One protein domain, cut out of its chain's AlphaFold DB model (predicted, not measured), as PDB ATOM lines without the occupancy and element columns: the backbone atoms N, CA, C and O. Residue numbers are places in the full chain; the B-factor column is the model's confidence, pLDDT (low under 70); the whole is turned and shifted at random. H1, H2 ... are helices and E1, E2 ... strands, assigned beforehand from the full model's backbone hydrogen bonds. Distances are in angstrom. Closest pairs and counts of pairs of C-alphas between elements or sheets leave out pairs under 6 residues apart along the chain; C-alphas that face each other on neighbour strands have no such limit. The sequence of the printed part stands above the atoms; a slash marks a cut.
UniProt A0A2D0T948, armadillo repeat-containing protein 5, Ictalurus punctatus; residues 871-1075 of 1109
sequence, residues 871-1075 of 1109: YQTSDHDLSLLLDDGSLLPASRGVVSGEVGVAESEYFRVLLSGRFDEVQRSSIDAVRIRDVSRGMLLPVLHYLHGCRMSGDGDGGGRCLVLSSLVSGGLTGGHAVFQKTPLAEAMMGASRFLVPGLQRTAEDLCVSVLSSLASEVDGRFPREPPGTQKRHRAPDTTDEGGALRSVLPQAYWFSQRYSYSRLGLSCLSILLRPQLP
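This is residues 871 to 1075 of the 1109 residues of the protein "armadillo repeat-containing protein 5" of Ictalurus punctatus (UniProt A0A2D0T948). A long row of parts runs from a small strand hairpin, E1 and E2, with the short helices H1 and H2 at that end, through H3, H4 and H5 in the middle, to an up-and-down bundle of three helices, H6, H7 and H8, each running against the one before it. Beyond the bundle, residues 1020 to 1037 stick out as a loop and add to the length. The printed part has 205 residues, with two named strands followed by eight named helices; the sheet, E1 - E2, is antiparallel, and the class is mostly helix. The whole is loose, with a radius of gyration of the C-alphas of 20.5 A and spans of 74 by 34 by 27 A.

E1, residues 878 to 881, and E2, residues 887 to 890, form an antiparallel hairpin at 151 degrees, with N 880 and O 888 2.8 A apart, within hydrogen-bond range. Residues 880 to 881 of E1 also pair with residues 926 to 927, parallel. H1, residues 892 to 896, touches H2, residues 905 to 912, closest at the C-alphas of Ser 896 and Arg 908, 4.0 A. H3, residues 933 to 943, touches H5, residues 980 to 990, closest at the C-alphas of Met 935 and Gly 987, 4.1 A. H4, residues 959 to 966, touches H3, closest at the C-alphas of Pro 938 and Leu 961, 6.3 A. H6, residues 994 to 1016, touches H5 with residues 994 to 1004 alone, closest at the C-alphas of Ala 988 and Gln 997, 5.3 A. H8, residues 1059 to 1069, touches H6 at a shallow tilt of 4 degrees, the same way, closest at the C-alphas of Val 1005 and Leu 1061, 5.9 A. H7, residues 1038 to 1055, touches H8 at a shallow tilt of 29 degrees, opposite ways, closest at the C-alphas of Tyr 1050 and Gly 1062, 5.0 A. Every O i to N i+4 pair is within hydrogen-bond range in H1, H2, H5 and H8; the counts are 5 of 7 in H3, 2 of 4 in H4, 16 of 19 in H6 and 12 of 14 in H7.

E1 begins at C-alpha 878, (36.433, -22.669, 45.936). H6, 33.3 A long, begins at C-alpha 994, (32.215, -42.028, 35.435). H7, 26.1 A long, has a kink of 25 degrees near residue 1045. H8, 15.5 A long, ends at C-alpha 1069, (15.669, -62.044, 41.500).

The C-alphas farthest apart, of Gln 919 and Gly 1025, are 75.6 A apart. The printed part has no cut. The links H2 to H3, H3 to H4, H4 to H5 and H6 to H7 are long. Mean pLDDT of the printed part is 73.5; 60 residues are under 70, among them 1014 to 1041.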
ATOM      1  N   TYR A 871      41.789 -34.967  49.930       81.88
ATOM      2  CA  TYR A 871      40.832 -33.853  49.987       81.88
ATOM      3  C   TYR A 871      41.096 -32.874  51.148       81.88
ATOM      4  O   TYR A 871      41.097 -31.673  50.929       81.88
ATOM      5  N   GLN A 872      41.382 -33.372  52.356       78.19
ATOM      6  CA  GLN A 872      41.652 -32.561  53.555       78.19
ATOM      7  C   GLN A 872      43.053 -31.928  53.563       78.19
ATOM      8  O   GLN A 872      43.311 -31.037  54.367       78.19
ATOM      9  N   THR A 873      43.965 -32.400  52.707       75.25
ATOM     10  CA  THR A 873      45.309 -31.829  52.515       75.25
ATOM     11  C   THR A 873      45.439 -31.040  51.212       75.25
ATOM     12  O   THR A 873      46.551 -30.704  50.811       75.25
ATOM     13  N   SER A 874      44.327 -30.782  50.521       78.38
ATOM     14  CA  SER A 874      44.289 -29.905  49.351       78.38
ATOM     15  C   SER A 874      44.134 -28.451  49.785       78.38
ATOM     16  O   SER A 874      43.461 -28.176  50.775       78.38
ATOM     17  N   ASP A 875      44.696 -27.521  49.015       78.38
ATOM     18  CA  ASP A 875      44.295 -26.117  49.125       78.38
ATOM     19  C   ASP A 875      42.870 -25.938  48.563       78.38
ATOM     20  O   ASP A 875      42.423 -26.708  47.704       78.38
ATOM     21  N   HIS A 876      42.126 -24.968  49.084       84.38
ATOM     22  CA  HIS A 876      40.685 -24.835  48.877       84.38
ATOM     23  C   HIS A 876      40.310 -23.406  48.458       84.38
ATOM     24  O   HIS A 876      39.878 -22.590  49.270       84.38
ATOM     25  N   ASP A 877      40.453 -23.119  47.165       83.12
ATOM     26  CA  ASP A 877      40.165 -21.822  46.543       83.12
ATOM     27  C   ASP A 877      38.691 -21.636  46.125       83.12
ATOM     28  O   ASP A 877      38.303 -20.555  45.675       83.12
ATOM     29  N   LEU A 878      37.853 -22.667  46.291       84.94
ATOM     30  CA  LEU A 878      36.433 -22.669  45.936       84.94
ATOM     31  C   LEU A 878      35.559 -23.129  47.115       84.94
ATOM     32  O   LEU A 878      35.814 -24.160  47.731       84.94
ATOM     33  N   SER A 879      34.474 -22.399  47.388       85.31
ATOM     34  CA  SER A 879      33.427 -22.802  48.341       85.31
ATOM     35  C   SER A 879      32.112 -23.092  47.620       85.31
ATOM     36  O   SER A 879      31.622 -22.257  46.860       85.31
ATOM     37  N   LEU A 880      31.521 -24.260  47.878       86.62
ATOM     38  CA  LEU A 880      30.248 -24.701  47.307       86.62
ATOM     39  C   LEU A 880      29.150 -24.649  48.378       86.62
ATOM     40  O   LEU A 880      29.252 -25.322  49.401       86.62
ATOM     41  N   LEU A 881      28.104 -23.853  48.151       87.94
ATOM     42  CA  LEU A 881      26.970 -23.694  49.069       87.94
ATOM     43  C   LEU A 881      25.802 -24.594  48.652       87.94
ATOM     44  O   LEU A 881      25.279 -24.460  47.544       87.94
ATOM     45  N   LEU A 882      25.370 -25.465  49.560       89.62
ATOM     46  CA  LEU A 882      24.198 -26.328  49.408       89.62
ATOM     47  C   LEU A 882      22.928 -25.695  50.005       89.62
ATOM     48  O   LEU A 882      22.985 -24.728  50.770       89.62
ATOM     49  N   ASP A 883      21.760 -26.242  49.659       82.94
ATOM     50  CA  ASP A 883      20.459 -25.707  50.095       82.94
ATOM     51  C   ASP A 883      20.146 -25.940  51.585       82.94
ATOM     52  O   ASP A 883      19.329 -25.217  52.153       82.94
ATOM     53  N   ASP A 884      20.819 -26.895  52.236       82.19
ATOM     54  CA  ASP A 884      20.790 -27.095  53.695       82.19
ATOM     55  C   ASP A 884      21.643 -26.062  54.461       82.19
ATOM     56  O   ASP A 884      21.663 -26.064  55.692       82.19
ATOM     57  N   GLY A 885      22.356 -25.184  53.746       80.19
ATOM     58  CA  GLY A 885      23.318 -24.237  54.306       80.19
ATOM     59  C   GLY A 885      24.724 -24.813  54.513       80.19
ATOM     60  O   GLY A 885      25.601 -24.086  54.980       80.19
ATOM     61  N   SER A 886      24.978 -26.079  54.157       86.38
ATOM     62  CA  SER A 886      26.325 -26.654  54.191       86.38
ATOM     63  C   SER A 886      27.228 -25.955  53.171       86.38
ATOM     64  O   SER A 886      26.949 -25.955  51.971       86.38
ATOM     65  N   LEU A 887      28.354 -25.419  53.644       86.56
ATOM     66  CA  LEU A 887      29.480 -25.010  52.805       86.56
ATOM     67  C   LEU A 887      30.463 -26.180  52.687       86.56
ATOM     68  O   LEU A 887      30.958 -26.680  53.699       86.56
ATOM     69  N   LEU A 888      30.739 -26.619  51.458       87.88
ATOM     70  CA  LEU A 888      31.745 -27.632  51.147       87.88
ATOM     71  C   LEU A 888      32.913 -26.988  50.382       87.88
ATOM     72  O   LEU A 888      32.681 -26.425  49.309       87.88
ATOM     73  N   PRO A 889      34.150 -27.038  50.906       86.62
ATOM     74  CA  PRO A 889      35.314 -26.521  50.201       86.62
ATOM     75  C   PRO A 889      35.735 -27.449  49.050       86.62
ATOM     76  O   PRO A 889      35.463 -28.646  49.060       86.62
ATOM     77  N   ALA A 890      36.405 -26.898  48.045       85.12
ATOM     78  CA  ALA A 890      36.896 -27.610  46.871       85.12
ATOM     79  C   ALA A 890      38.143 -26.906  46.314       85.12
ATOM     80  O   ALA A 890      38.358 -25.726  46.584       85.12
ATOM     81  N   SER A 891      38.952 -27.614  45.517       85.50
ATOM     82  CA  SER A 891      40.006 -26.985  44.709       85.50
ATOM     83  C   SER A 891      39.545 -26.839  43.263       85.50
ATOM     84  O   SER A 891      39.151 -27.829  42.639       85.50
ATOM     85  N   ARG A 892      39.596 -25.623  42.713       81.94
ATOM     86  CA  ARG A 892      39.027 -25.299  41.401       81.94
ATOM     87  C   ARG A 892      39.681 -26.095  40.273       81.94
ATOM     88  O   ARG A 892      38.956 -26.740  39.525       81.94
ATOM     89  N   GLY A 893      41.015 -26.108  40.200       75.88
ATOM     90  CA  GLY A 893      41.773 -26.825  39.161       75.88
ATOM     91  C   GLY A 893      41.701 -28.356  39.274       75.88
ATOM     92  O   GLY A 893      41.746 -29.072  38.276       75.88
ATOM     93  N   VAL A 894      41.538 -28.886  40.492       82.00
ATOM     94  CA  VAL A 894      41.333 -30.331  40.707       82.00
ATOM     95  C   VAL A 894      39.939 -30.746  40.238       82.00
ATOM     96  O   VAL A 894      39.786 -31.753  39.554       82.00
ATOM     97  N   VAL A 895      38.920 -29.954  40.578       82.31
ATOM     98  CA  VAL A 895      37.510 -30.262  40.302       82.31
ATOM     99  C   VAL A 895      37.096 -29.886  38.867       82.31
ATOM    100  O   VAL A 895      36.190 -30.517  38.326       82.31
ATOM    101  N   SER A 896      37.796 -28.960  38.195       75.94
ATOM    102  CA  SER A 896      37.678 -28.721  36.743       75.94
ATOM    103  C   SER A 896      38.360 -29.799  35.881       75.94
ATOM    104  O   SER A 896      38.038 -29.925  34.700       75.94
ATOM    105  N   GLY A 897      39.269 -30.594  36.463       70.81
ATOM    106  CA  GLY A 897      39.988 -31.685  35.796       70.81
ATOM    107  C   GLY A 897      41.376 -31.326  35.245       70.81
ATOM    108  O   GLY A 897      42.026 -32.190  34.663       70.81
ATOM    109  N   GLU A 898      41.878 -30.105  35.461       61.75
ATOM    110  CA  GLU A 898      43.176 -29.627  34.936       61.75
ATOM    111  C   GLU A 898      44.392 -30.440  35.427       61.75
ATOM    112  O   GLU A 898      45.453 -30.407  34.806       61.75
ATOM    113  N   VAL A 899      44.239 -31.199  36.519       57.81
ATOM    114  CA  VAL A 899      45.300 -32.015  37.148       57.81
ATOM    115  C   VAL A 899      45.214 -33.511  36.767       57.81
ATOM    116  O   VAL A 899      46.060 -34.304  37.170       57.81
ATOM    117  N   GLY A 900      44.213 -33.939  35.982       55.25
ATOM    118  CA  GLY A 900      44.158 -35.284  35.376       55.25
ATOM    119  C   GLY A 900      43.934 -36.487  36.316       55.25
ATOM    120  O   GLY A 900      44.037 -37.630  35.876       55.25
ATOM    121  N   VAL A 901      43.627 -36.271  37.601       60.31
ATOM    122  CA  VAL A 901      43.478 -37.348  38.613       60.31
ATOM    123  C   VAL A 901      42.102 -38.035  38.570       60.31
ATOM    124  O   VAL A 901      41.976 -39.227  38.873       60.31
ATOM    125  N   ALA A 902      41.055 -37.282  38.233       64.50
ATOM    126  CA  ALA A 902      39.700 -37.750  37.955       64.50
ATOM    127  C   ALA A 902      38.896 -36.598  37.332       64.50
ATOM    128  O   ALA A 902      39.020 -35.457  37.767       64.50
ATOM    129  N   GLU A 903      38.056 -36.891  36.339       74.00
ATOM    130  CA  GLU A 903      37.325 -35.864  35.588       74.00
ATOM    131  C   GLU A 903      35.836 -35.804  35.966       74.00
ATOM    132  O   GLU A 903      35.190 -36.827  36.215       74.00
ATOM    133  N   SER A 904      35.292 -34.584  35.961       86.94
ATOM    134  CA  SER A 904      33.858 -34.284  35.987       86.94
ATOM    135  C   SER A 904      33.555 -33.293  34.870       86.94
ATOM    136  O   SER A 904      33.979 -32.139  34.927       86.94
ATOM    137  N   GLU A 905      32.789 -33.709  33.861       84.69
ATOM    138  CA  GLU A 905      32.405 -32.790  32.782       84.69
ATOM    139  C   GLU A 905      31.504 -31.656  33.281       84.69
ATOM    140  O   GLU A 905      31.610 -30.530  32.799       84.69
ATOM    141  N   TYR A 906      30.672 -31.930  34.293       88.12
ATOM    142  CA  TYR A 906      29.827 -30.926  34.935       88.12
ATOM    143  C   TYR A 906      30.667 -29.789  35.528       88.12
ATOM    144  O   TYR A 906      30.451 -28.623  35.199       88.12
ATOM    145  N   PHE A 907      31.651 -30.117  36.371       86.94
ATOM    146  CA  PHE A 907      32.470 -29.099  37.024       86.94
ATOM    147  C   PHE A 907      33.471 -28.444  36.073       86.94
ATOM    148  O   PHE A 907      33.675 -27.236  36.171       86.94
ATOM    149  N   ARG A 908      34.011 -29.181  35.094       85.00
ATOM    150  CA  ARG A 908      34.796 -28.617  33.985       85.00
ATOM    151  C   ARG A 908      34.014 -27.516  33.264       85.00
ATOM    152  O   ARG A 908      34.474 -26.381  33.171       85.00
ATOM    153  N   VAL A 909      32.788 -27.810  32.830       83.38
ATOM    154  CA  VAL A 909      31.919 -26.841  32.141       83.38
ATOM    155  C   VAL A 909      31.502 -25.680  33.056       83.38
ATOM    156  O   VAL A 909      31.495 -24.537  32.602       83.38
ATOM    157  N   LEU A 910      31.208 -25.935  34.335       85.25
ATOM    158  CA  LEU A 910      30.813 -24.900  35.300       85.25
ATOM    159  C   LEU A 910      31.959 -23.935  35.655       85.25
ATOM    160  O   LEU A 910      31.729 -22.738  35.808       85.25
ATOM    161  N   LEU A 911      33.187 -24.448  35.800       81.75
ATOM    162  CA  LEU A 911      34.323 -23.706  36.359       81.75
ATOM    163  C   LEU A 911      35.306 -23.172  35.308       81.75
ATOM    164  O   LEU A 911      36.007 -22.206  35.617       81.75
ATOM    165  N   SER A 912      35.329 -23.732  34.091       75.19
ATOM    166  CA  SER A 912      36.160 -23.270  32.962       75.19
ATOM    167  C   SER A 912      35.354 -22.904  31.698       75.19
ATOM    168  O   SER A 912      35.934 -22.717  30.626       75.19
ATOM    169  N   GLY A 913      34.018 -22.863  31.779       72.38
ATOM    170  CA  GLY A 913      33.128 -22.522  30.664       72.38
ATOM    171  C   GLY A 913      32.869 -21.017  30.501       72.38
ATOM    172  O   GLY A 913      33.730 -20.180  30.747       72.38
ATOM    173  N   ARG A 914      31.650 -20.663  30.068       73.06
ATOM    174  CA  ARG A 914      31.178 -19.268  29.913       73.06
ATOM    175  C   ARG A 914      30.064 -18.909  30.909       73.06
ATOM    176  O   ARG A 914      29.133 -18.195  30.556       73.06
ATOM    177  N   PHE A 915      30.137 -19.457  32.118       77.62
ATOM    178  CA  PHE A 915      29.156 -19.247  33.188       77.62
ATOM    179  C   PHE A 915      29.636 -18.169  34.168       77.62
ATOM    180  O   PHE A 915      30.839 -17.926  34.284       77.62
ATOM    181  N   ASP A 916      28.718 -17.534  34.897       72.69
ATOM    182  CA  ASP A 916      29.052 -16.465  35.852       72.69
ATOM    183  C   ASP A 916      29.935 -16.982  37.004       72.69
ATOM    184  O   ASP A 916      30.771 -16.257  37.542       72.69
ATOM    185  N   GLU A 917      29.821 -18.272  37.328       79.00
ATOM    186  CA  GLU A 917      30.692 -19.049  38.222       79.00
ATOM    187  C   GLU A 917      32.187 -19.008  37.837       79.00
ATOM    188  O   GLU A 917      33.049 -19.350  38.653       79.00
ATOM    189  N   VAL A 918      32.517 -18.580  36.612       70.88
ATOM    190  CA  VAL A 918      33.891 -18.407  36.108       70.88
ATOM    191  C   VAL A 918      34.473 -17.026  36.438       70.88
ATOM    192  O   VAL A 918      35.691 -16.880  36.473       70.88
ATOM    193  N   GLN A 919      33.636 -16.029  36.741       65.12
ATOM    194  CA  GLN A 919      34.069 -14.645  37.003       65.12
ATOM    195  C   GLN A 919      33.991 -14.232  38.484       65.12
ATOM    196  O   GLN A 919      34.367 -13.113  38.831       65.12
ATOM    197  N   ARG A 920      33.502 -15.112  39.366       65.56
ATOM    198  CA  ARG A 920      33.386 -14.846  40.810       65.56
ATOM    199  C   ARG A 920      34.728 -14.939  41.535       65.56
ATOM    200  O   ARG A 920      35.590 -15.735  41.168       65.56
ATOM    201  N   SER A 921      34.873 -14.130  42.582       60.00
ATOM    202  CA  SER A 921      36.053 -14.139  43.449       60.00
ATOM    203  C   SER A 921      36.063 -15.371  44.362       60.00
ATOM    204  O   SER A 921      35.018 -15.979  44.597       60.00
ATOM    205  N   SER A 922      37.215 -15.717  44.947       58.44
ATOM    206  CA  SER A 922      37.336 -16.823  45.919       58.44
ATOM    207  C   SER A 922      36.561 -16.609  47.232       58.44
ATOM    208  O   SER A 922      36.519 -17.502  48.075       58.44
ATOM    209  N   ILE A 923      35.932 -15.442  47.410       58.97
ATOM    210  CA  ILE A 923      35.095 -15.092  48.567       58.97
ATOM    211  C   ILE A 923      33.616 -15.473  48.319       58.97
ATOM    212  O   ILE A 923      32.868 -15.711  49.269       58.97
ATOM    213  N   ASP A 924      33.186 -15.577  47.057       72.56
ATOM    214  CA  ASP A 924      31.783 -15.777  46.678       72.56
ATOM    215  C   ASP A 924      31.439 -17.267  46.501       72.56
ATOM    216  O   ASP A 924      31.807 -17.900  45.508       72.56
ATOM    217  N   ALA A 925      30.680 -17.843  47.437       80.75
ATOM    218  CA  ALA A 925      30.315 -19.260  47.382       80.75
ATOM    219  C   ALA A 925      29.389 -19.599  46.190       80.75
ATOM    220  O   ALA A 925      28.323 -19.005  46.006       80.75
ATOM    221  N   VAL A 926      29.759 -20.615  45.404       84.50
ATOM    222  CA  VAL A 926      28.963 -21.109  44.270       84.50
ATOM    223  C   VAL A 926      27.816 -21.973  44.791       84.50
ATOM    224  O   VAL A 926      28.037 -23.010  45.414       84.50
ATOM    225  N   ARG A 927      26.573 -21.551  44.543       83.88
ATOM    226  CA  ARG A 927      25.380 -22.217  45.081       83.88
ATOM    227  C   ARG A 927      24.901 -23.354  44.178       83.88
ATOM    228  O   ARG A 927      24.417 -23.100  43.077       83.88
ATOM    229  N   ILE A 928      24.962 -24.589  44.672       85.25
ATOM    230  CA  ILE A 928      24.498 -25.787  43.962       85.25
ATOM    231  C   ILE A 928      23.164 -26.231  44.562       85.25
ATOM    232  O   ILE A 928      23.103 -26.624  45.726       85.25
ATOM    233  N   ARG A 929      22.100 -26.171  43.754       83.44
ATOM    234  CA  ARG A 929      20.735 -26.525  44.176       83.44
ATOM    235  C   ARG A 929      20.415 -28.009  44.006       83.44
ATOM    236  O   ARG A 929      21.030 -28.681  43.174       83.44
ATOM    237  N   ASP A 930      19.422 -28.484  44.757       82.81
ATOM    238  CA  ASP A 930      18.865 -29.849  44.766       82.81
ATOM    239  C   ASP A 930      19.917 -30.944  45.036       82.81
ATOM    240  O   ASP A 930      19.976 -31.972  44.354       82.81
ATOM    241  N   VAL A 931      20.806 -30.692  46.002       87.44
ATOM    242  CA  VAL A 931      21.954 -31.552  46.331       87.44
ATOM    243  C   VAL A 931      22.129 -31.651  47.844       87.44
ATOM    244  O   VAL A 931      22.246 -30.635  48.527       87.44
ATOM    245  N   SER A 932      22.194 -32.878  48.367       88.38
ATOM    246  CA  SER A 932      22.558 -33.130  49.764       88.38
ATOM    247  C   SER A 932      24.078 -33.170  49.951       88.38
ATOM    248  O   SER A 932      24.847 -33.451  49.024       88.38
ATOM    249  N   ARG A 933      24.528 -32.986  51.197       87.81
ATOM    250  CA  ARG A 933      25.930 -33.210  51.574       87.81
ATOM    251  C   ARG A 933      26.402 -34.638  51.262       87.81
ATOM    252  O   ARG A 933      27.555 -34.806  50.871       87.81
ATOM    253  N   GLY A 934      25.529 -35.641  51.389       85.19
ATOM    254  CA  GLY A 934      25.828 -37.037  51.051       85.19
ATOM    255  C   GLY A 934      26.024 -37.285  49.552       85.19
ATOM    256  O   GLY A 934      26.775 -38.181  49.179       85.19
ATOM    257  N   MET A 935      25.425 -36.462  48.685       89.06
ATOM    258  CA  MET A 935      25.651 -36.521  47.237       89.06
ATOM    259  C   MET A 935      26.985 -35.887  46.825       89.06
ATOM    260  O   MET A 935      27.739 -36.480  46.056       89.06
ATOM    261  N   LEU A 936      27.290 -34.677  47.307       89.81
ATOM    262  CA  LEU A 936      28.458 -33.925  46.830       89.81
ATOM    263  C   LEU A 936      29.766 -34.291  47.549       89.81
ATOM    264  O   LEU A 936      30.816 -34.322  46.910       89.81
ATOM    265  N   LEU A 937      29.741 -34.611  48.846       88.69
ATOM    266  CA  LEU A 937      30.976 -34.871  49.595       88.69
ATOM    267  C   LEU A 937      31.769 -36.088  49.058       88.69
ATOM    268  O   LEU A 937      32.969 -35.932  48.831       88.69
ATOM    269  N   PRO A 938      31.169 -37.264  48.764       88.44
ATOM    270  CA  PRO A 938      31.907 -38.388  48.175       88.44
ATOM    271  C   PRO A 938      32.498 -38.061  46.796       88.44
ATOM    272  O   PRO A 938      33.594 -38.516  46.470       88.44
ATOM    273  N   VAL A 939      31.798 -37.236  46.009       88.75
ATOM    274  CA  VAL A 939      32.249 -36.768  44.691       88.75
ATOM    275  C   VAL A 939      33.485 -35.882  44.817       88.75
ATOM    276  O   VAL A 939      34.484 -36.155  44.154       88.75
ATOM    277  N   LEU A 940      33.470 -34.881  45.704       88.44
ATOM    278  CA  LEU A 940      34.635 -34.022  45.949       88.44
ATOM    279  C   LEU A 940      35.839 -34.831  46.444       88.44
ATOM    280  O   LEU A 940      36.935 -34.691  45.906       88.44
ATOM    281  N   HIS A 941      35.632 -35.746  47.398       88.25
ATOM    282  CA  HIS A 941      36.695 -36.633  47.868       88.25
ATOM    283  C   HIS A 941      37.303 -37.473  46.724       88.25
ATOM    284  O   HIS A 941      38.525 -37.577  46.633       88.25
ATOM    285  N   TYR A 942      36.479 -38.040  45.834       86.25
ATOM    286  CA  TYR A 942      36.954 -38.834  44.693       86.25
ATOM    287  C   TYR A 942      37.716 -38.001  43.645       86.25
ATOM    288  O   TYR A 942      38.744 -38.456  43.131       86.25
ATOM    289  N   LEU A 943      37.237 -36.788  43.337       86.19
ATOM    290  CA  LEU A 943      37.906 -35.862  42.413       86.19
ATOM    291  C   LEU A 943      39.273 -35.425  42.963       86.19
ATOM    292  O   LEU A 943      40.267 -35.471  42.247       86.19
ATOM    293  N   HIS A 944      39.359 -35.166  44.271       85.12
ATOM    294  CA  HIS A 944      40.612 -34.960  45.008       85.12
ATOM    295  C   HIS A 944      41.424 -36.259  45.247       85.12
ATOM    296  O   HIS A 944      42.145 -36.383  46.234       85.12
ATOM    297  N   GLY A 945      41.310 -37.258  44.368       80.81
ATOM    298  CA  GLY A 945      42.172 -38.446  44.349       80.81
ATOM    299  C   GLY A 945      41.877 -39.536  45.384       80.81
ATOM    300  O   GLY A 945      42.524 -40.580  45.345       80.81
ATOM    301  N   CYS A 946      40.897 -39.373  46.280       84.00
ATOM    302  CA  CYS A 946      40.541 -40.441  47.220       84.00
ATOM    303  C   CYS A 946      39.920 -41.641  46.478       84.00
ATOM    304  O   CYS A 946      39.242 -41.482  45.458       84.00
ATOM    305  N   ARG A 947      40.111 -42.855  47.008       80.50
ATOM    306  CA  ARG A 947      39.567 -44.108  46.453       80.50
ATOM    307  C   ARG A 947      38.851 -44.931  47.533       80.50
ATOM    308  O   ARG A 947      38.964 -44.638  48.725       80.50
ATOM    309  N   MET A 948      38.046 -45.905  47.098       71.75
ATOM    310  CA  MET A 948      37.239 -46.771  47.976       71.75
ATOM    311  C   MET A 948      38.041 -47.995  48.452       71.75
ATOM    312  O   MET A 948      37.989 -48.342  49.630       71.75
ATOM    313  N   SER A 949      38.825 -48.600  47.552       61.91
ATOM    314  CA  SER A 949      39.946 -49.493  47.862       61.91
ATOM    315  C   SER A 949      41.223 -48.680  48.093       61.91
ATOM    316  O   SER A 949      41.414 -47.619  47.498       61.91
ATOM    317  N   GLY A 950      42.106 -49.187  48.954       53.84
ATOM    318  CA  GLY A 950      43.481 -48.701  49.077       53.84
ATOM    319  C   GLY A 950      44.413 -49.569  48.240       53.84
ATOM    320  O   GLY A 950      45.136 -50.387  48.806       53.84
ATOM    321  N   ASP A 951      44.343 -49.433  46.916       42.72
ATOM    322  CA  ASP A 951      45.303 -50.070  46.011       42.72
ATOM    323  C   ASP A 951      46.668 -49.368  46.134       42.72
ATOM    324  O   ASP A 951      46.738 -48.167  46.396       42.72
ATOM    325  N   GLY A 952      47.759 -50.129  46.010       46.34
ATOM    326  CA  GLY A 952      49.087 -49.784  46.545       46.34
ATOM    327  C   GLY A 952      49.873 -48.647  45.875       46.34
ATOM    328  O   GLY A 952      51.095 -48.635  45.993       46.34
ATOM    329  N   ASP A 953      49.212 -47.718  45.182       41.69
ATOM    330  CA  ASP A 953      49.829 -46.625  44.423       41.69
ATOM    331  C   ASP A 953      49.362 -45.251  44.949       41.69
ATOM    332  O   ASP A 953      48.418 -44.640  44.451       41.69
ATOM    333  N   GLY A 954      49.977 -44.802  46.052       48.53
ATOM    334  CA  GLY A 954      49.835 -43.458  46.647       48.53
ATOM    335  C   GLY A 954      48.484 -43.083  47.290       48.53
ATOM    336  O   GLY A 954      48.448 -42.218  48.167       48.53
ATOM    337  N   GLY A 955      47.375 -43.710  46.896       48.84
ATOM    338  CA  GLY A 955      46.015 -43.354  47.319       48.84
ATOM    339  C   GLY A 955      45.635 -43.840  48.723       48.84
ATOM    340  O   GLY A 955      45.197 -44.974  48.902       48.84
ATOM    341  N   GLY A 956      45.728 -42.962  49.726       55.16
ATOM    342  CA  GLY A 956      45.323 -43.266  51.105       55.16
ATOM    343  C   GLY A 956      43.836 -43.631  51.262       55.16
ATOM    344  O   GLY A 956      42.960 -42.993  50.670       55.16
ATOM    345  N   ARG A 957      43.532 -44.625  52.118       58.53
ATOM    346  CA  ARG A 957      42.149 -45.016  52.466       58.53
ATOM    347  C   ARG A 957      41.398 -43.827  53.078       58.53
ATOM    348  O   ARG A 957      41.724 -43.374  54.172       58.53
ATOM    349  N   CYS A 958      40.360 -43.344  52.401       73.88
ATOM    350  CA  CYS A 958      39.560 -42.220  52.880       73.88
ATOM    351  C   CYS A 958      38.354 -42.696  53.703       73.88
ATOM    352  O   CYS A 958      37.484 -43.372  53.161       73.88
ATOM    353  N   LEU A 959      38.249 -42.261  54.967       74.75
ATOM    354  CA  LEU A 959      37.155 -42.644  55.879       74.75
ATOM    355  C   LEU A 959      35.749 -42.374  55.315       74.75
ATOM    356  O   LEU A 959      34.838 -43.170  55.532       74.75
ATOM    357  N   VAL A 960      35.567 -41.280  54.563       79.25
ATOM    358  CA  VAL A 960      34.282 -40.957  53.917       79.25
ATOM    359  C   VAL A 960      33.925 -42.018  52.876       79.25
ATOM    360  O   VAL A 960      32.831 -42.576  52.930       79.25
ATOM    361  N   LEU A 961      34.855 -42.359  51.979       79.44
ATOM    362  CA  LEU A 961      34.625 -43.358  50.932       79.44
ATOM    363  C   LEU A 961      34.579 -44.797  51.473       79.44
ATOM    364  O   LEU A 961      33.786 -45.595  50.980       79.44
ATOM    365  N   SER A 962      35.350 -45.133  52.513       74.88
ATOM    366  CA  SER A 962      35.286 -46.456  53.147       74.88
ATOM    367  C   SER A 962      34.021 -46.642  53.994       74.88
ATOM    368  O   SER A 962      33.528 -47.762  54.106       74.88
ATOM    369  N   SER A 963      33.426 -45.567  54.533       75.00
ATOM    370  CA  SER A 963      32.129 -45.647  55.226       75.00
ATOM    371  C   SER A 963      31.000 -46.165  54.323       75.00
ATOM    372  O   SER A 963      30.096 -46.850  54.801       75.00
ATOM    373  N   LEU A 964      31.095 -45.929  53.008       76.94
ATOM    374  CA  LEU A 964      30.152 -46.437  52.006       76.94
ATOM    375  C   LEU A 964      30.221 -47.968  51.862       76.94
ATOM    376  O   LEU A 964      29.220 -48.593  51.520       76.94
ATOM    377  N   VAL A 965      31.375 -48.575  52.169       70.50
ATOM    378  CA  VAL A 965      31.562 -50.035  52.214       70.50
ATOM    379  C   VAL A 965      30.950 -50.609  53.496       70.50
ATOM    380  O   VAL A 965      30.176 -51.563  53.434       70.50
ATOM    381  N   SER A 966      31.240 -50.008  54.655       62.00
ATOM    382  CA  SER A 966      30.803 -50.538  55.960       62.00
ATOM    383  C   SER A 966      29.326 -50.281  56.290       62.00
ATOM    384  O   SER A 966      28.722 -51.066  57.018       62.00
ATOM    385  N   GLY A 967      28.736 -49.192  55.781       60.38
ATOM    386  CA  GLY A 967      27.345 -48.789  56.049       60.38
ATOM    387  C   GLY A 967      26.398 -48.873  54.845       60.38
ATOM    388  O   GLY A 967      25.262 -48.410  54.943       60.38
ATOM    389  N   GLY A 968      26.851 -49.421  53.710       59.62
ATOM    390  CA  GLY A 968      26.265 -49.178  52.383       59.62
ATOM    391  C   GLY A 968      24.761 -49.437  52.232       59.62
ATOM    392  O   GLY A 968      24.087 -48.648  51.573       59.62
ATOM    393  N   LEU A 969      24.225 -50.497  52.855       63.31
ATOM    394  CA  LEU A 969      22.787 -50.840  52.837       63.31
ATOM    395  C   LEU A 969      22.198 -51.197  54.217       63.31
ATOM    396  O   LEU A 969      20.989 -51.371  54.343       63.31
ATOM    397  N   THR A 970      23.026 -51.323  55.256       54.44
ATOM    398  CA  THR A 970      22.661 -51.922  56.556       54.44
ATOM    399  C   THR A 970      22.245 -50.910  57.629       54.44
ATOM    400  O   THR A 970      21.712 -51.301  58.665       54.44
ATOM    401  N   GLY A 971      22.456 -49.610  57.398       50.19
ATOM    402  CA  GLY A 971      22.260 -48.530  58.376       50.19
ATOM    403  C   GLY A 971      20.806 -48.149  58.689       50.19
ATOM    404  O   GLY A 971      20.478 -46.970  58.654       50.19
ATOM    405  N   GLY A 972      19.911 -49.104  58.958       50.38
ATOM    406  CA  GLY A 972      18.556 -48.857  59.492       50.38
ATOM    407  C   GLY A 972      17.563 -48.096  58.593       50.38
ATOM    408  O   GLY A 972      16.412 -47.894  58.984       50.38
ATOM    409  N   HIS A 973      17.961 -47.668  57.393       54.75
ATOM    410  CA  HIS A 973      17.111 -46.901  56.482       54.75
ATOM    411  C   HIS A 973      16.109 -47.796  55.735       54.75
ATOM    412  O   HIS A 973      16.480 -48.581  54.871       54.75
ATOM    413  N   ALA A 974      14.811 -47.596  55.980       60.06
ATOM    414  CA  ALA A 974      13.727 -48.307  55.284       60.06
ATOM    415  C   ALA A 974      13.575 -47.957  53.779       60.06
ATOM    416  O   ALA A 974      12.716 -48.518  53.096       60.06
ATOM    417  N   VAL A 975      14.371 -47.013  53.259       76.25
ATOM    418  CA  VAL A 975      14.310 -46.521  51.873       76.25
ATOM    419  C   VAL A 975      15.718 -46.479  51.282       76.25
ATOM    420  O   VAL A 975      16.575 -45.765  51.800       76.25
ATOM    421  N   PHE A 976      15.935 -47.190  50.171       83.44
ATOM    422  CA  PHE A 976      17.242 -47.341  49.513       83.44
ATOM    423  C   PHE A 976      17.882 -45.995  49.155       83.44
ATOM    424  O   PHE A 976      19.053 -45.781  49.427       83.44
ATOM    425  N   GLN A 977      17.093 -45.051  48.632       83.25
ATOM    426  CA  GLN A 977      17.547 -43.705  48.240       83.25
ATOM    427  C   GLN A 977      18.210 -42.907  49.380       83.25
ATOM    428  O   GLN A 977      18.891 -41.924  49.109       83.25
ATOM    429  N   LYS A 978      17.972 -43.292  50.642       81.56
ATOM    430  CA  LYS A 978      18.513 -42.634  51.839       81.56
ATOM    431  C   LYS A 978      19.746 -43.337  52.414       81.56
ATOM    432  O   LYS A 978      20.204 -42.934  53.477       81.56
ATOM    433  N   THR A 979      20.264 -44.391  51.779       85.69
ATOM    434  CA  THR A 979      21.539 -44.973  52.214       85.69
ATOM    435  C   THR A 979      22.709 -44.105  51.736       85.69
ATOM    436  O   THR A 979      22.630 -43.529  50.646       85.69
ATOM    437  N   PRO A 980      23.827 -44.036  52.484       84.81
ATOM    438  CA  PRO A 980      24.999 -43.264  52.067       84.81
ATOM    439  C   PRO A 980      25.536 -43.673  50.687       84.81
ATOM    440  O   PRO A 980      25.998 -42.828  49.922       84.81
ATOM    441  N   LEU A 981      25.440 -44.964  50.343       87.94
ATOM    442  CA  LEU A 981      25.842 -45.482  49.035       87.94
ATOM    443  C   LEU A 981      24.931 -44.965  47.912       87.94
ATOM    444  O   LEU A 981      25.435 -44.540  46.874       87.94
ATOM    445  N   ALA A 982      23.611 -44.937  48.123       87.50
ATOM    446  CA  ALA A 982      22.683 -44.375  47.146       87.50
ATOM    447  C   ALA A 982      22.889 -42.863  46.969       87.50
ATOM    448  O   ALA A 982      22.912 -42.394  45.834       87.50
ATOM    449  N   GLU A 983      23.118 -42.098  48.045       88.94
ATOM    450  CA  GLU A 983      23.453 -40.670  47.927       88.94
ATOM    451  C   GLU A 983      24.739 -40.445  47.118       88.94
ATOM    452  O   GLU A 983      24.730 -39.656  46.169       88.94
ATOM    453  N   ALA A 984      25.807 -41.199  47.401       89.31
ATOM    454  CA  ALA A 984      27.048 -41.141  46.631       89.31
ATOM    455  C   ALA A 984      26.827 -41.475  45.139       89.31
ATOM    456  O   ALA A 984      27.367 -40.792  44.267       89.31
ATOM    457  N   MET A 985      25.985 -42.469  44.829       91.19
ATOM    458  CA  MET A 985      25.608 -42.820  43.453       91.19
ATOM    459  C   MET A 985      24.748 -41.739  42.771       91.19
ATOM    460  O   MET A 985      24.936 -41.484  41.579       91.19
ATOM    461  N   MET A 986      23.844 -41.063  43.490       90.75
ATOM    462  CA  MET A 986      23.091 -39.918  42.952       90.75
ATOM    463  C   MET A 986      24.020 -38.744  42.633       90.75
ATOM    464  O   MET A 986      23.872 -38.115  41.586       90.75
ATOM    465  N   GLY A 987      25.003 -38.475  43.497       89.56
ATOM    466  CA  GLY A 987      26.045 -37.478  43.261       89.56
ATOM    467  C   GLY A 987      26.908 -37.811  42.045       89.56
ATOM    468  O   GLY A 987      27.025 -36.999  41.130       89.56
ATOM    469  N   ALA A 988      27.464 -39.024  41.991       90.06
ATOM    470  CA  ALA A 988      28.313 -39.471  40.886       90.06
ATOM    471  C   ALA A 988      27.584 -39.441  39.528       90.06
ATOM    472  O   ALA A 988      28.196 -39.111  38.511       90.06
ATOM    473  N   SER A 989      26.277 -39.733  39.516       90.19
ATOM    474  CA  SER A 989      25.402 -39.580  38.346       90.19
ATOM    475  C   SER A 989      25.198 -38.094  37.989       90.19
ATOM    476  O   SER A 989      25.611 -37.668  36.910       90.19
ATOM    477  N   ARG A 990      24.677 -37.270  38.916       90.75
ATOM    478  CA  ARG A 990      24.366 -35.836  38.701       90.75
ATOM    479  C   ARG A 990      25.574 -34.998  38.268       90.75
ATOM    480  O   ARG A 990      25.416 -34.089  37.461       90.75
ATOM    481  N   PHE A 991      26.757 -35.297  38.799       91.00
ATOM    482  CA  PHE A 991      27.997 -34.564  38.527       91.00
ATOM    483  C   PHE A 991      28.892 -35.228  37.466       91.00
ATOM    484  O   PHE A 991      30.037 -34.815  37.297       91.00
ATOM    485  N   LEU A 992      28.385 -36.231  36.735       88.44
ATOM    486  CA  LEU A 992      29.071 -36.873  35.603       88.44
ATOM    487  C   LEU A 992      30.499 -37.346  35.945       88.44
ATOM    488  O   LEU A 992      31.462 -36.950  35.291       88.44
ATOM    489  N   VAL A 993      30.639 -38.182  36.982       89.81
ATOM    490  CA  VAL A 993      31.937 -38.724  37.440       89.81
ATOM    491  C   VAL A 993      32.023 -40.231  37.146       89.81
ATOM    492  O   VAL A 993      31.804 -41.053  38.041       89.81
ATOM    493  N   PRO A 994      32.344 -40.641  35.900       83.56
ATOM    494  CA  PRO A 994      32.215 -42.028  35.435       83.56
ATOM    495  C   PRO A 994      33.190 -43.018  36.090       83.56
ATOM    496  O   PRO A 994      33.059 -44.228  35.909       83.56
ATOM    497  N   GLY A 995      34.192 -42.541  36.832       84.00
ATOM    498  CA  GLY A 995      35.010 -43.381  37.711       84.00
ATOM    499  C   GLY A 995      34.231 -43.821  38.953       84.00
ATOM    500  O   GLY A 995      33.973 -45.009  39.128       84.00
ATOM    501  N   LEU A 996      33.776 -42.849  39.753       86.19
ATOM    502  CA  LEU A 996      33.005 -43.093  40.976       86.19
ATOM    503  C   LEU A 996      31.673 -43.808  40.701       86.19
ATOM    504  O   LEU A 996      31.293 -44.670  41.486       86.19
ATOM    505  N   GLN A 997      31.005 -43.500  39.579       88.38
ATOM    506  CA  GLN A 997      29.802 -44.217  39.130       88.38
ATOM    507  C   GLN A 997      30.041 -45.734  39.096       88.38
ATOM    508  O   GLN A 997      29.318 -46.474  39.756       88.38
ATOM    509  N   ARG A 998      31.089 -46.190  38.392       85.88
ATOM    510  CA  ARG A 998      31.433 -47.617  38.280       85.88
ATOM    511  C   ARG A 998      31.792 -48.227  39.633       85.88
ATOM    512  O   ARG A 998      31.215 -49.240  40.003       85.88
ATOM    513  N   THR A 999      32.682 -47.597  40.404       84.44
ATOM    514  CA  THR A 999      33.122 -48.160  41.696       84.44
ATOM    515  C   THR A 999      31.973 -48.284  42.703       84.44
ATOM    516  O   THR A 999      31.906 -49.268  43.439       84.44
ATOM    517  N   ALA A1000      31.041 -47.326  42.724       87.25
ATOM    518  CA  ALA A1000      29.860 -47.387  43.582       87.25
ATOM    519  C   ALA A1000      28.799 -48.382  43.065       87.25
ATOM    520  O   ALA A1000      28.155 -49.054  43.872       87.25
ATOM    521  N   GLU A1001      28.649 -48.528  41.743       89.38
ATOM    522  CA  GLU A1001      27.784 -49.541  41.120       89.38
ATOM    523  C   GLU A1001      28.273 -50.965  41.425       89.38
ATOM    524  O   GLU A1001      27.504 -51.772  41.955       89.38
ATOM    525  N   ASP A1002      29.555 -51.254  41.181       85.88
ATOM    526  CA  ASP A1002      30.170 -52.561  41.448       85.88
ATOM    527  C   ASP A1002      30.108 -52.911  42.956       85.88
ATOM    528  O   ASP A1002      29.799 -54.050  43.322       85.88
ATOM    529  N   LEU A1003      30.303 -51.930  43.855       85.25
ATOM    530  CA  LEU A1003      30.106 -52.111  45.302       85.25
ATOM    531  C   LEU A1003      28.646 -52.446  45.649       85.25
ATOM    532  O   LEU A1003      28.399 -53.377  46.416       85.25
ATOM    533  N   CYS A1004      27.674 -51.726  45.082       86.69
ATOM    534  CA  CYS A1004      26.251 -51.975  45.323       86.69
ATOM    535  C   CYS A1004      25.841 -53.392  44.880       86.69
ATOM    536  O   CYS A1004      25.205 -54.128  45.641       86.69
ATOM    537  N   VAL A1005      26.295 -53.818  43.696       86.75
ATOM    538  CA  VAL A1005      26.107 -55.185  43.181       86.75
ATOM    539  C   VAL A1005      26.758 -56.228  44.097       86.75
ATOM    540  O   VAL A1005      26.146 -57.267  44.370       86.75
ATOM    541  N   SER A1006      27.955 -55.957  44.626       84.00
ATOM    542  CA  SER A1006      28.646 -56.853  45.564       84.00
ATOM    543  C   SER A1006      27.873 -57.038  46.878       84.00
ATOM    544  O   SER A1006      27.667 -58.176  47.308       84.00
ATOM    545  N   VAL A1007      27.364 -55.956  47.485       82.38
ATOM    546  CA  VAL A1007      26.595 -56.043  48.742       82.38
ATOM    547  C   VAL A1007      25.257 -56.763  48.527       82.38
ATOM    548  O   VAL A1007      24.920 -57.653  49.308       82.38
ATOM    549  N   LEU A1008      24.524 -56.465  47.447       82.44
ATOM    550  CA  LEU A1008      23.278 -57.175  47.111       82.44
ATOM    551  C   LEU A1008      23.509 -58.678  46.867       82.44
ATOM    552  O   LEU A1008      22.705 -59.505  47.299       82.44
ATOM    553  N   SER A1009      24.628 -59.043  46.234       81.94
ATOM    554  CA  SER A1009      25.014 -60.444  46.007       81.94
ATOM    555  C   SER A1009      25.406 -61.172  47.301       81.94
ATOM    556  O   SER A1009      25.120 -62.363  47.446       81.94
ATOM    557  N   SER A1010      26.025 -60.466  48.256       80.50
ATOM    558  CA  SER A1010      26.316 -60.987  49.600       80.50
ATOM    559  C   SER A1010      25.023 -61.283  50.364       80.50
ATOM    560  O   SER A1010      24.833 -62.407  50.822       80.50
ATOM    561  N   LEU A1011      24.089 -60.324  50.407       77.00
ATOM    562  CA  LEU A1011      22.788 -60.479  51.074       77.00
ATOM    563  C   LEU A1011      21.964 -61.641  50.489       77.00
ATOM    564  O   LEU A1011      21.328 -62.384  51.231       77.00
ATOM    565  N   ALA A1012      22.003 -61.852  49.168       73.56
ATOM    566  CA  ALA A1012      21.349 -63.000  48.533       73.56
ATOM    567  C   ALA A1012      21.989 -64.351  48.919       73.56
ATOM    568  O   ALA A1012      21.301 -65.366  49.015       73.56
ATOM    569  N   SER A1013      23.300 -64.363  49.170       72.25
ATOM    570  CA  SER A1013      24.062 -65.565  49.529       72.25
ATOM    571  C   SER A1013      23.927 -65.923  51.019       72.25
ATOM    572  O   SER A1013      23.941 -67.101  51.375       72.25
ATOM    573  N   GLU A1014      23.725 -64.932  51.894       68.06
ATOM    574  CA  GLU A1014      23.427 -65.126  53.326       68.06
ATOM    575  C   GLU A1014      22.057 -65.803  53.556       68.06
ATOM    576  O   GLU A1014      21.902 -66.570  54.510       68.06
ATOM    577  N   VAL A1015      21.095 -65.612  52.640       62.41
ATOM    578  CA  VAL A1015      19.799 -66.322  52.628       62.41
ATOM    579  C   VAL A1015      19.955 -67.796  52.221       62.41
ATOM    580  O   VAL A1015      19.401 -68.674  52.885       62.41
ATOM    581  N   ASP A1016      20.740 -68.085  51.177       49.22
ATOM    582  CA  ASP A1016      21.016 -69.451  50.688       49.22
ATOM    583  C   ASP A1016      21.745 -70.290  51.762       49.22
ATOM    584  O   ASP A1016      21.381 -71.433  52.046       49.22
ATOM    585  N   GLY A1017      22.705 -69.680  52.469       46.91
ATOM    586  CA  GLY A1017      23.525 -70.327  53.502       46.91
ATOM    587  C   GLY A1017      22.775 -70.886  54.725       46.91
ATOM    588  O   GLY A1017      23.361 -71.661  55.482       46.91
ATOM    589  N   ARG A1018      21.492 -70.543  54.930       45.41
ATOM    590  CA  ARG A1018      20.651 -71.122  55.999       45.41
ATOM    591  C   ARG A1018      19.828 -72.343  55.551       45.41
ATOM    592  O   ARG A1018      19.227 -72.994  56.406       45.41
ATOM    593  N   PHE A1019      19.830 -72.706  54.263       38.50
ATOM    594  CA  PHE A1019      19.188 -73.924  53.747       38.50
ATOM    595  C   PHE A1019      20.221 -75.058  53.553       38.50
ATOM    596  O   PHE A1019      20.984 -75.048  52.586       38.50
ATOM    597  N   PRO A1020      20.275 -76.077  54.436       32.72
ATOM    598  CA  PRO A1020      21.378 -77.037  54.440       32.72
ATOM    599  C   PRO A1020      21.347 -78.013  53.252       32.72
ATOM    600  O   PRO A1020      20.605 -78.997  53.238       32.72
ATOM    601  N   ARG A1021      22.258 -77.807  52.294       34.56
ATOM    602  CA  ARG A1021      22.764 -78.853  51.385       34.56
ATOM    603  C   ARG A1021      23.932 -79.613  52.033       34.56
ATOM    604  O   ARG A1021      25.051 -79.570  51.529       34.56
ATOM    605  N   GLU A1022      23.684 -80.325  53.134       29.25
ATOM    606  CA  GLU A1022      24.703 -81.180  53.771       29.25
ATOM    607  C   GLU A1022      24.442 -82.691  53.591       29.25
ATOM    608  O   GLU A1022      23.293 -83.140  53.658       29.25
ATOM    609  N   PRO A1023      25.500 -83.506  53.393       35.03
ATOM    610  CA  PRO A1023      25.437 -84.959  53.531       35.03
ATOM    611  C   PRO A1023      25.362 -85.371  55.019       35.03
ATOM    612  O   PRO A1023      25.681 -84.579  55.907       35.03
ATOM    613  N   PRO A1024      24.959 -86.613  55.341       32.22
ATOM    614  CA  PRO A1024      24.657 -86.989  56.718       32.22
ATOM    615  C   PRO A1024      25.907 -87.163  57.603       32.22
ATOM    616  O   PRO A1024      26.493 -88.242  57.649       32.22
ATOM    617  N   GLY A1025      26.209 -86.144  58.417       33.12
ATOM    618  CA  GLY A1025      26.671 -86.365  59.792       33.12
ATOM    619  C   GLY A1025      27.944 -85.655  60.265       33.12
ATOM    620  O   GLY A1025      29.006 -86.266  60.297       33.12
ATOM    621  N   THR A1026      27.788 -84.467  60.861       29.84
ATOM    622  CA  THR A1026      28.488 -84.108  62.117       29.84
ATOM    623  C   THR A1026      27.674 -83.082  62.907       29.84
ATOM    624  O   THR A1026      27.206 -82.102  62.344       29.84
ATOM    625  N   GLN A1027      27.519 -83.268  64.221       32.53
ATOM    626  CA  GLN A1027      26.865 -82.268  65.077       32.53
ATOM    627  C   GLN A1027      27.837 -81.139  65.448       32.53
ATOM    628  O   GLN A1027      28.922 -81.398  65.970       32.53
ATOM    629  N   LYS A1028      27.413 -79.880  65.286       30.14
ATOM    630  CA  LYS A1028      27.998 -78.712  65.968       30.14
ATOM    631  C   LYS A1028      26.903 -77.915  66.682       30.14
ATOM    632  O   LYS A1028      25.731 -77.994  66.329       30.14
ATOM    633  N   ARG A1029      27.286 -77.229  67.764       28.94
ATOM    634  CA  ARG A1029      26.356 -76.606  68.723       28.94
ATOM    635  C   ARG A1029      25.610 -75.414  68.118       28.94
ATOM    636  O   ARG A1029      26.225 -74.573  67.471       28.94
ATOM    637  N   HIS A1030      24.321 -75.301  68.435       28.44
ATOM    638  CA  HIS A1030      23.530 -74.104  68.156       28.44
ATOM    639  C   HIS A1030      24.088 -72.869  68.882       28.44
ATOM    640  O   HIS A1030      24.398 -72.925  70.074       28.44
ATOM    641  N   ARG A1031      24.115 -71.739  68.172       25.59
ATOM    642  CA  ARG A1031      23.977 -70.395  68.752       25.59
ATOM    643  C   ARG A1031      22.494 -70.004  68.640       25.59
ATOM    644  O   ARG A1031      21.804 -70.521  67.761       25.59
ATOM    645  N   ALA A1032      21.988 -69.162  69.539       25.20
ATOM    646  CA  ALA A1032      20.590 -68.727  69.484       25.20
ATOM    647  C   ALA A1032      20.314 -67.892  68.211       25.20
ATOM    648  O   ALA A1032      21.214 -67.171  67.775       25.20
ATOM    649  N   PRO A1033      19.111 -67.984  67.613       31.69
ATOM    650  CA  PRO A1033      18.725 -67.143  66.488       31.69
ATOM    651  C   PRO A1033      18.213 -65.786  66.988       31.69
ATOM    652  O   PRO A1033      17.131 -65.711  67.571       31.69
ATOM    653  N   ASP A1034      18.959 -64.712  66.727       26.52
ATOM    654  CA  ASP A1034      18.411 -63.358  66.833       26.52
ATOM    655  C   ASP A1034      17.355 -63.143  65.738       26.52
ATOM    656  O   ASP A1034      17.529 -63.536  64.580       26.52
ATOM    657  N   THR A1035      16.217 -62.561  66.114       29.23
ATOM    658  CA  THR A1035      15.023 -62.482  65.261       29.23
ATOM    659  C   THR A1035      15.008 -61.215  64.406       29.23
ATOM    660  O   THR A1035      14.188 -60.322  64.620       29.23
ATOM    661  N   THR A1036      15.902 -61.145  63.420       36.47
ATOM    662  CA  THR A1036      15.868 -60.148  62.337       36.47
ATOM    663  C   THR A1036      15.363 -60.767  61.033       36.47
ATOM    664  O   THR A1036      15.855 -61.804  60.593       36.47
ATOM    665  N   ASP A1037      14.367 -60.132  60.407       47.50
ATOM    666  CA  ASP A1037      13.735 -60.587  59.158       47.50
ATOM    667  C   ASP A1037      14.613 -60.265  57.929       47.50
ATOM    668  O   ASP A1037      14.335 -59.366  57.135       47.50
ATOM    669  N   GLU A1038      15.726 -60.991  57.797       46.88
ATOM    670  CA  GLU A1038      16.707 -60.821  56.714       46.88
ATOM    671  C   GLU A1038      16.099 -61.078  55.319       46.88
ATOM    672  O   GLU A1038      16.446 -60.402  54.350       46.88
ATOM    673  N   GLY A1039      15.109 -61.976  55.214       52.31
ATOM    674  CA  GLY A1039      14.329 -62.165  53.985       52.31
ATOM    675  C   GLY A1039      13.468 -60.941  53.637       52.31
ATOM    676  O   GLY A1039      13.375 -60.548  52.469       52.31
ATOM    677  N   GLY A1040      12.891 -60.284  54.648       62.28
ATOM    678  CA  GLY A1040      12.213 -58.994  54.525       62.28
ATOM    679  C   GLY A1040      13.124 -57.859  54.036       62.28
ATOM    680  O   GLY A1040      12.665 -56.986  53.287       62.28
ATOM    681  N   ALA A1041      14.419 -57.890  54.374       66.81
ATOM    682  CA  ALA A1041      15.392 -56.907  53.897       66.81
ATOM    683  C   ALA A1041      15.546 -56.966  52.367       66.81
ATOM    684  O   ALA A1041      15.266 -55.977  51.690       66.81
ATOM    685  N   LEU A1042      15.875 -58.124  51.777       72.81
ATOM    686  CA  LEU A1042      16.018 -58.199  50.314       72.81
ATOM    687  C   LEU A1042      14.677 -57.961  49.586       72.81
ATOM    688  O   LEU A1042      14.641 -57.266  48.569       72.81
ATOM    689  N   ARG A1043      13.554 -58.433  50.152       73.81
ATOM    690  CA  ARG A1043      12.188 -58.218  49.628       73.81
ATOM    691  C   ARG A1043      11.748 -56.744  49.605       73.81
ATOM    692  O   ARG A1043      10.827 -56.382  48.862       73.81
ATOM    693  N   SER A1044      12.372 -55.891  50.418       76.19
ATOM    694  CA  SER A1044      12.132 -54.442  50.439       76.19
ATOM    695  C   SER A1044      13.183 -53.652  49.656       76.19
ATOM    696  O   SER A1044      12.816 -52.684  48.990       76.19
ATOM    697  N   VAL A1045      14.452 -54.069  49.676       80.88
ATOM    698  CA  VAL A1045      15.571 -53.375  49.018       80.88
ATOM    699  C   VAL A1045      15.627 -53.632  47.510       80.88
ATOM    700  O   VAL A1045      15.750 -52.673  46.748       80.88
ATOM    701  N   LEU A1046      15.504 -54.884  47.049       84.56
ATOM    702  CA  LEU A1046      15.759 -55.246  45.644       84.56
ATOM    703  C   LEU A1046      14.885 -54.463  44.635       84.56
ATOM    704  O   LEU A1046      15.438 -53.961  43.655       84.56
ATOM    705  N   PRO A1047      13.566 -54.252  44.867       84.94
ATOM    706  CA  PRO A1047      12.754 -53.446  43.955       84.94
ATOM    707  C   PRO A1047      13.133 -51.958  43.947       84.94
ATOM    708  O   PRO A1047      12.967 -51.288  42.932       84.94
ATOM    709  N   GLN A1048      13.656 -51.433  45.062       85.94
ATOM    710  CA  GLN A1048      14.094 -50.038  45.157       85.94
ATOM    711  C   GLN A1048      15.448 -49.814  44.472       85.94
ATOM    712  O   GLN A1048      15.636 -48.780  43.837       85.94
ATOM    713  N   ALA A1049      16.368 -50.780  44.574       87.44
ATOM    714  CA  ALA A1049      17.672 -50.731  43.916       87.44
ATOM    715  C   ALA A1049      17.544 -50.777  42.382       87.44
ATOM    716  O   ALA A1049      18.219 -50.017  41.692       87.44
ATOM    717  N   TYR A1050      16.629 -51.595  41.849       89.19
ATOM    718  CA  TYR A1050      16.327 -51.621  40.413       89.19
ATOM    719  C   TYR A1050      15.637 -50.332  39.924       89.19
ATOM    720  O   TYR A1050      16.014 -49.766  38.901       89.19
ATOM    721  N   TRP A1051      14.654 -49.812  40.667       86.50
ATOM    722  CA  TRP A1051      14.037 -48.519  40.336       86.50
ATOM    723  C   TRP A1051      15.079 -47.388  40.303       86.50
ATOM    724  O   TRP A1051      15.143 -46.600  39.360       86.50
ATOM    725  N   PHE A1052      15.966 -47.358  41.301       88.31
ATOM    726  CA  PHE A1052      17.073 -46.409  41.360       88.31
ATOM    727  C   PHE A1052      18.006 -46.554  40.153       88.31
ATOM    728  O   PHE A1052      18.457 -45.557  39.590       88.31
ATOM    729  N   SER A1053      18.276 -47.790  39.729       89.69
ATOM    730  CA  SER A1053      19.160 -48.049  38.602       89.69
ATOM    731  C   SER A1053      18.570 -47.596  37.265       89.69
ATOM    732  O   SER A1053      19.319 -47.076  36.442       89.69
ATOM    733  N   GLN A1054      17.245 -47.699  37.074       86.50
ATOM    734  CA  GLN A1054      16.555 -47.066  35.939       86.50
ATOM    735  C   GLN A1054      16.731 -45.537  35.971       86.50
ATOM    736  O   GLN A1054      17.200 -44.946  35.002       86.50
ATOM    737  N   ARG A1055      16.402 -44.900  37.102       86.06
ATOM    738  CA  ARG A1055      16.357 -43.434  37.247       86.06
ATOM    739  C   ARG A1055      17.711 -42.728  37.095       86.06
ATOM    740  O   ARG A1055      17.746 -41.582  36.655       86.06
ATOM    741  N   TYR A1056      18.806 -43.385  37.479       87.06
ATOM    742  CA  TYR A1056      20.165 -42.821  37.441       87.06
ATOM    743  C   TYR A1056      21.086 -43.487  36.397       87.06
ATOM    744  O   TYR A1056      22.291 -43.231  36.405       87.06
ATOM    745  N   SER A1057      20.520 -44.293  35.486       84.50
ATOM    746  CA  SER A1057      21.193 -44.958  34.352       84.50
ATOM    747  C   SER A1057      22.283 -45.989  34.708       84.50
ATOM    748  O   SER A1057      23.213 -46.211  33.933       84.50
ATOM    749  N   TYR A1058      22.154 -46.664  35.853       89.38
ATOM    750  CA  TYR A1058      23.072 -47.720  36.313       89.38
ATOM    751  C   TYR A1058      22.683 -49.099  35.745       89.38
ATOM    752  O   TYR A1058      22.038 -49.920  36.401       89.38
ATOM    753  N   SER A1059      23.022 -49.360  34.481       85.19
ATOM    754  CA  SER A1059      22.551 -50.562  33.776       85.19
ATOM    755  C   SER A1059      23.091 -51.884  34.341       85.19
ATOM    756  O   SER A1059      22.371 -52.885  34.312       85.19
ATOM    757  N   ARG A1060      24.303 -51.928  34.919       86.38
ATOM    758  CA  ARG A1060      24.826 -53.164  35.536       86.38
ATOM    759  C   ARG A1060      24.089 -53.479  36.830       86.38
ATOM    760  O   ARG A1060      23.788 -54.649  37.072       86.38
ATOM    761  N   LEU A1061      23.763 -52.467  37.638       88.62
ATOM    762  CA  LEU A1061      22.952 -52.640  38.845       88.62
ATOM    763  C   LEU A1061      21.552 -53.161  38.501       88.62
ATOM    764  O   LEU A1061      21.081 -54.092  39.154       88.62
ATOM    765  N   GLY A1062      20.920 -52.634  37.449       87.81
ATOM    766  CA  GLY A1062      19.604 -53.096  36.992       87.81
ATOM    767  C   GLY A1062      19.602 -54.574  36.601       87.81
ATOM    768  O   GLY A1062      18.864 -55.382  37.173       87.81
ATOM    769  N   LEU A1063      20.511 -54.953  35.699       88.44
ATOM    770  CA  LEU A1063      20.679 -56.341  35.261       88.44
ATOM    771  C   LEU A1063      21.079 -57.276  36.414       88.44
ATOM    772  O   LEU A1063      20.627 -58.420  36.460       88.44
ATOM    773  N   SER A1064      21.867 -56.796  37.380       87.81
ATOM    774  CA  SER A1064      22.257 -57.573  38.566       87.81
ATOM    775  C   SER A1064      21.089 -57.801  39.524       87.81
ATOM    776  O   SER A1064      20.897 -58.929  39.976       87.81
ATOM    777  N   CYS A1065      20.261 -56.784  39.788       88.19
ATOM    778  CA  CYS A1065      19.044 -56.923  40.595       88.19
ATOM    779  C   CYS A1065      18.093 -57.974  40.003       88.19
ATOM    780  O   CYS A1065      17.586 -58.831  40.729       88.19
ATOM    781  N   LEU A1066      17.899 -57.962  38.680       88.75
ATOM    782  CA  LEU A1066      17.087 -58.960  37.980       88.75
ATOM    783  C   LEU A1066      17.753 -60.348  37.958       88.75
ATOM    784  O   LEU A1066      17.077 -61.352  38.161       88.75
ATOM    785  N   SER A1067      19.075 -60.432  37.791       87.44
ATOM    786  CA  SER A1067      19.819 -61.700  37.861       87.44
ATOM    787  C   SER A1067      19.734 -62.351  39.250       87.44
ATOM    788  O   SER A1067      19.566 -63.565  39.351       87.44
ATOM    789  N   ILE A1068      19.770 -61.555  40.326       85.19
ATOM    790  CA  ILE A1068      19.534 -62.013  41.705       85.19
ATOM    791  C   ILE A1068      18.084 -62.492  41.872       85.19
ATOM    792  O   ILE A1068      17.864 -63.602  42.352       85.19
ATOM    793  N   LEU A1069      17.098 -61.705  41.420       85.69
ATOM    794  CA  LEU A1069      15.669 -62.044  41.500       85.69
ATOM    795  C   LEU A1069      15.322 -63.383  40.828       85.69
ATOM    796  O   LEU A1069      14.475 -64.134  41.318       85.69
ATOM    797  N   LEU A1070      15.963 -63.649  39.688       84.38
ATOM    798  CA  LEU A1070      15.724 -64.807  38.830       84.38
ATOM    799  C   LEU A1070      16.599 -66.022  39.184       84.38
ATOM    800  O   LEU A1070      16.501 -67.048  38.510       84.38
ATOM    801  N   ARG A1071      17.438 -65.957  40.223       75.62
ATOM    802  CA  ARG A1071      18.221 -67.107  40.707       75.62
ATOM    803  C   ARG A1071      17.452 -67.914  41.765       75.62
ATOM    804  O   ARG A1071      16.720 -67.337  42.564       75.62
ATOM    805  N   PRO A1072      17.669 -69.242  41.852       62.84
ATOM    806  CA  PRO A1072      16.972 -70.127  42.795       62.84
ATOM    807  C   PRO A1072      17.386 -69.955  44.275       62.84
ATOM    808  O   PRO A1072      17.055 -70.805  45.095       62.84
ATOM    809  N   GLN A1073      18.116 -68.887  44.613       65.19
ATOM    810  CA  GLN A1073      18.535 -68.535  45.978       65.19
ATOM    811  C   GLN A1073      17.404 -67.874  46.784       65.19
ATOM    812  O   GLN A1073      17.435 -67.867  48.012       65.19
ATOM    813  N   LEU A1074      16.398 -67.320  46.099       66.81
ATOM    814  CA  LEU A1074      15.230 -66.696  46.716       66.81
ATOM    815  C   LEU A1074      14.018 -67.643  46.736       66.81
ATOM    816  O   LEU A1074      13.793 -68.365  45.762       66.81
ATOM    817  N   PRO A1075      13.185 -67.610  47.798       68.19
ATOM    818  CA  PRO A1075      11.909 -68.317  47.806       68.19
ATOM    819  C   PRO A1075      11.010 -67.864  46.637       68.19
ATOM    820  O   PRO A1075      10.856 -66.655  46.434       68.19
TER     821      PRO A1075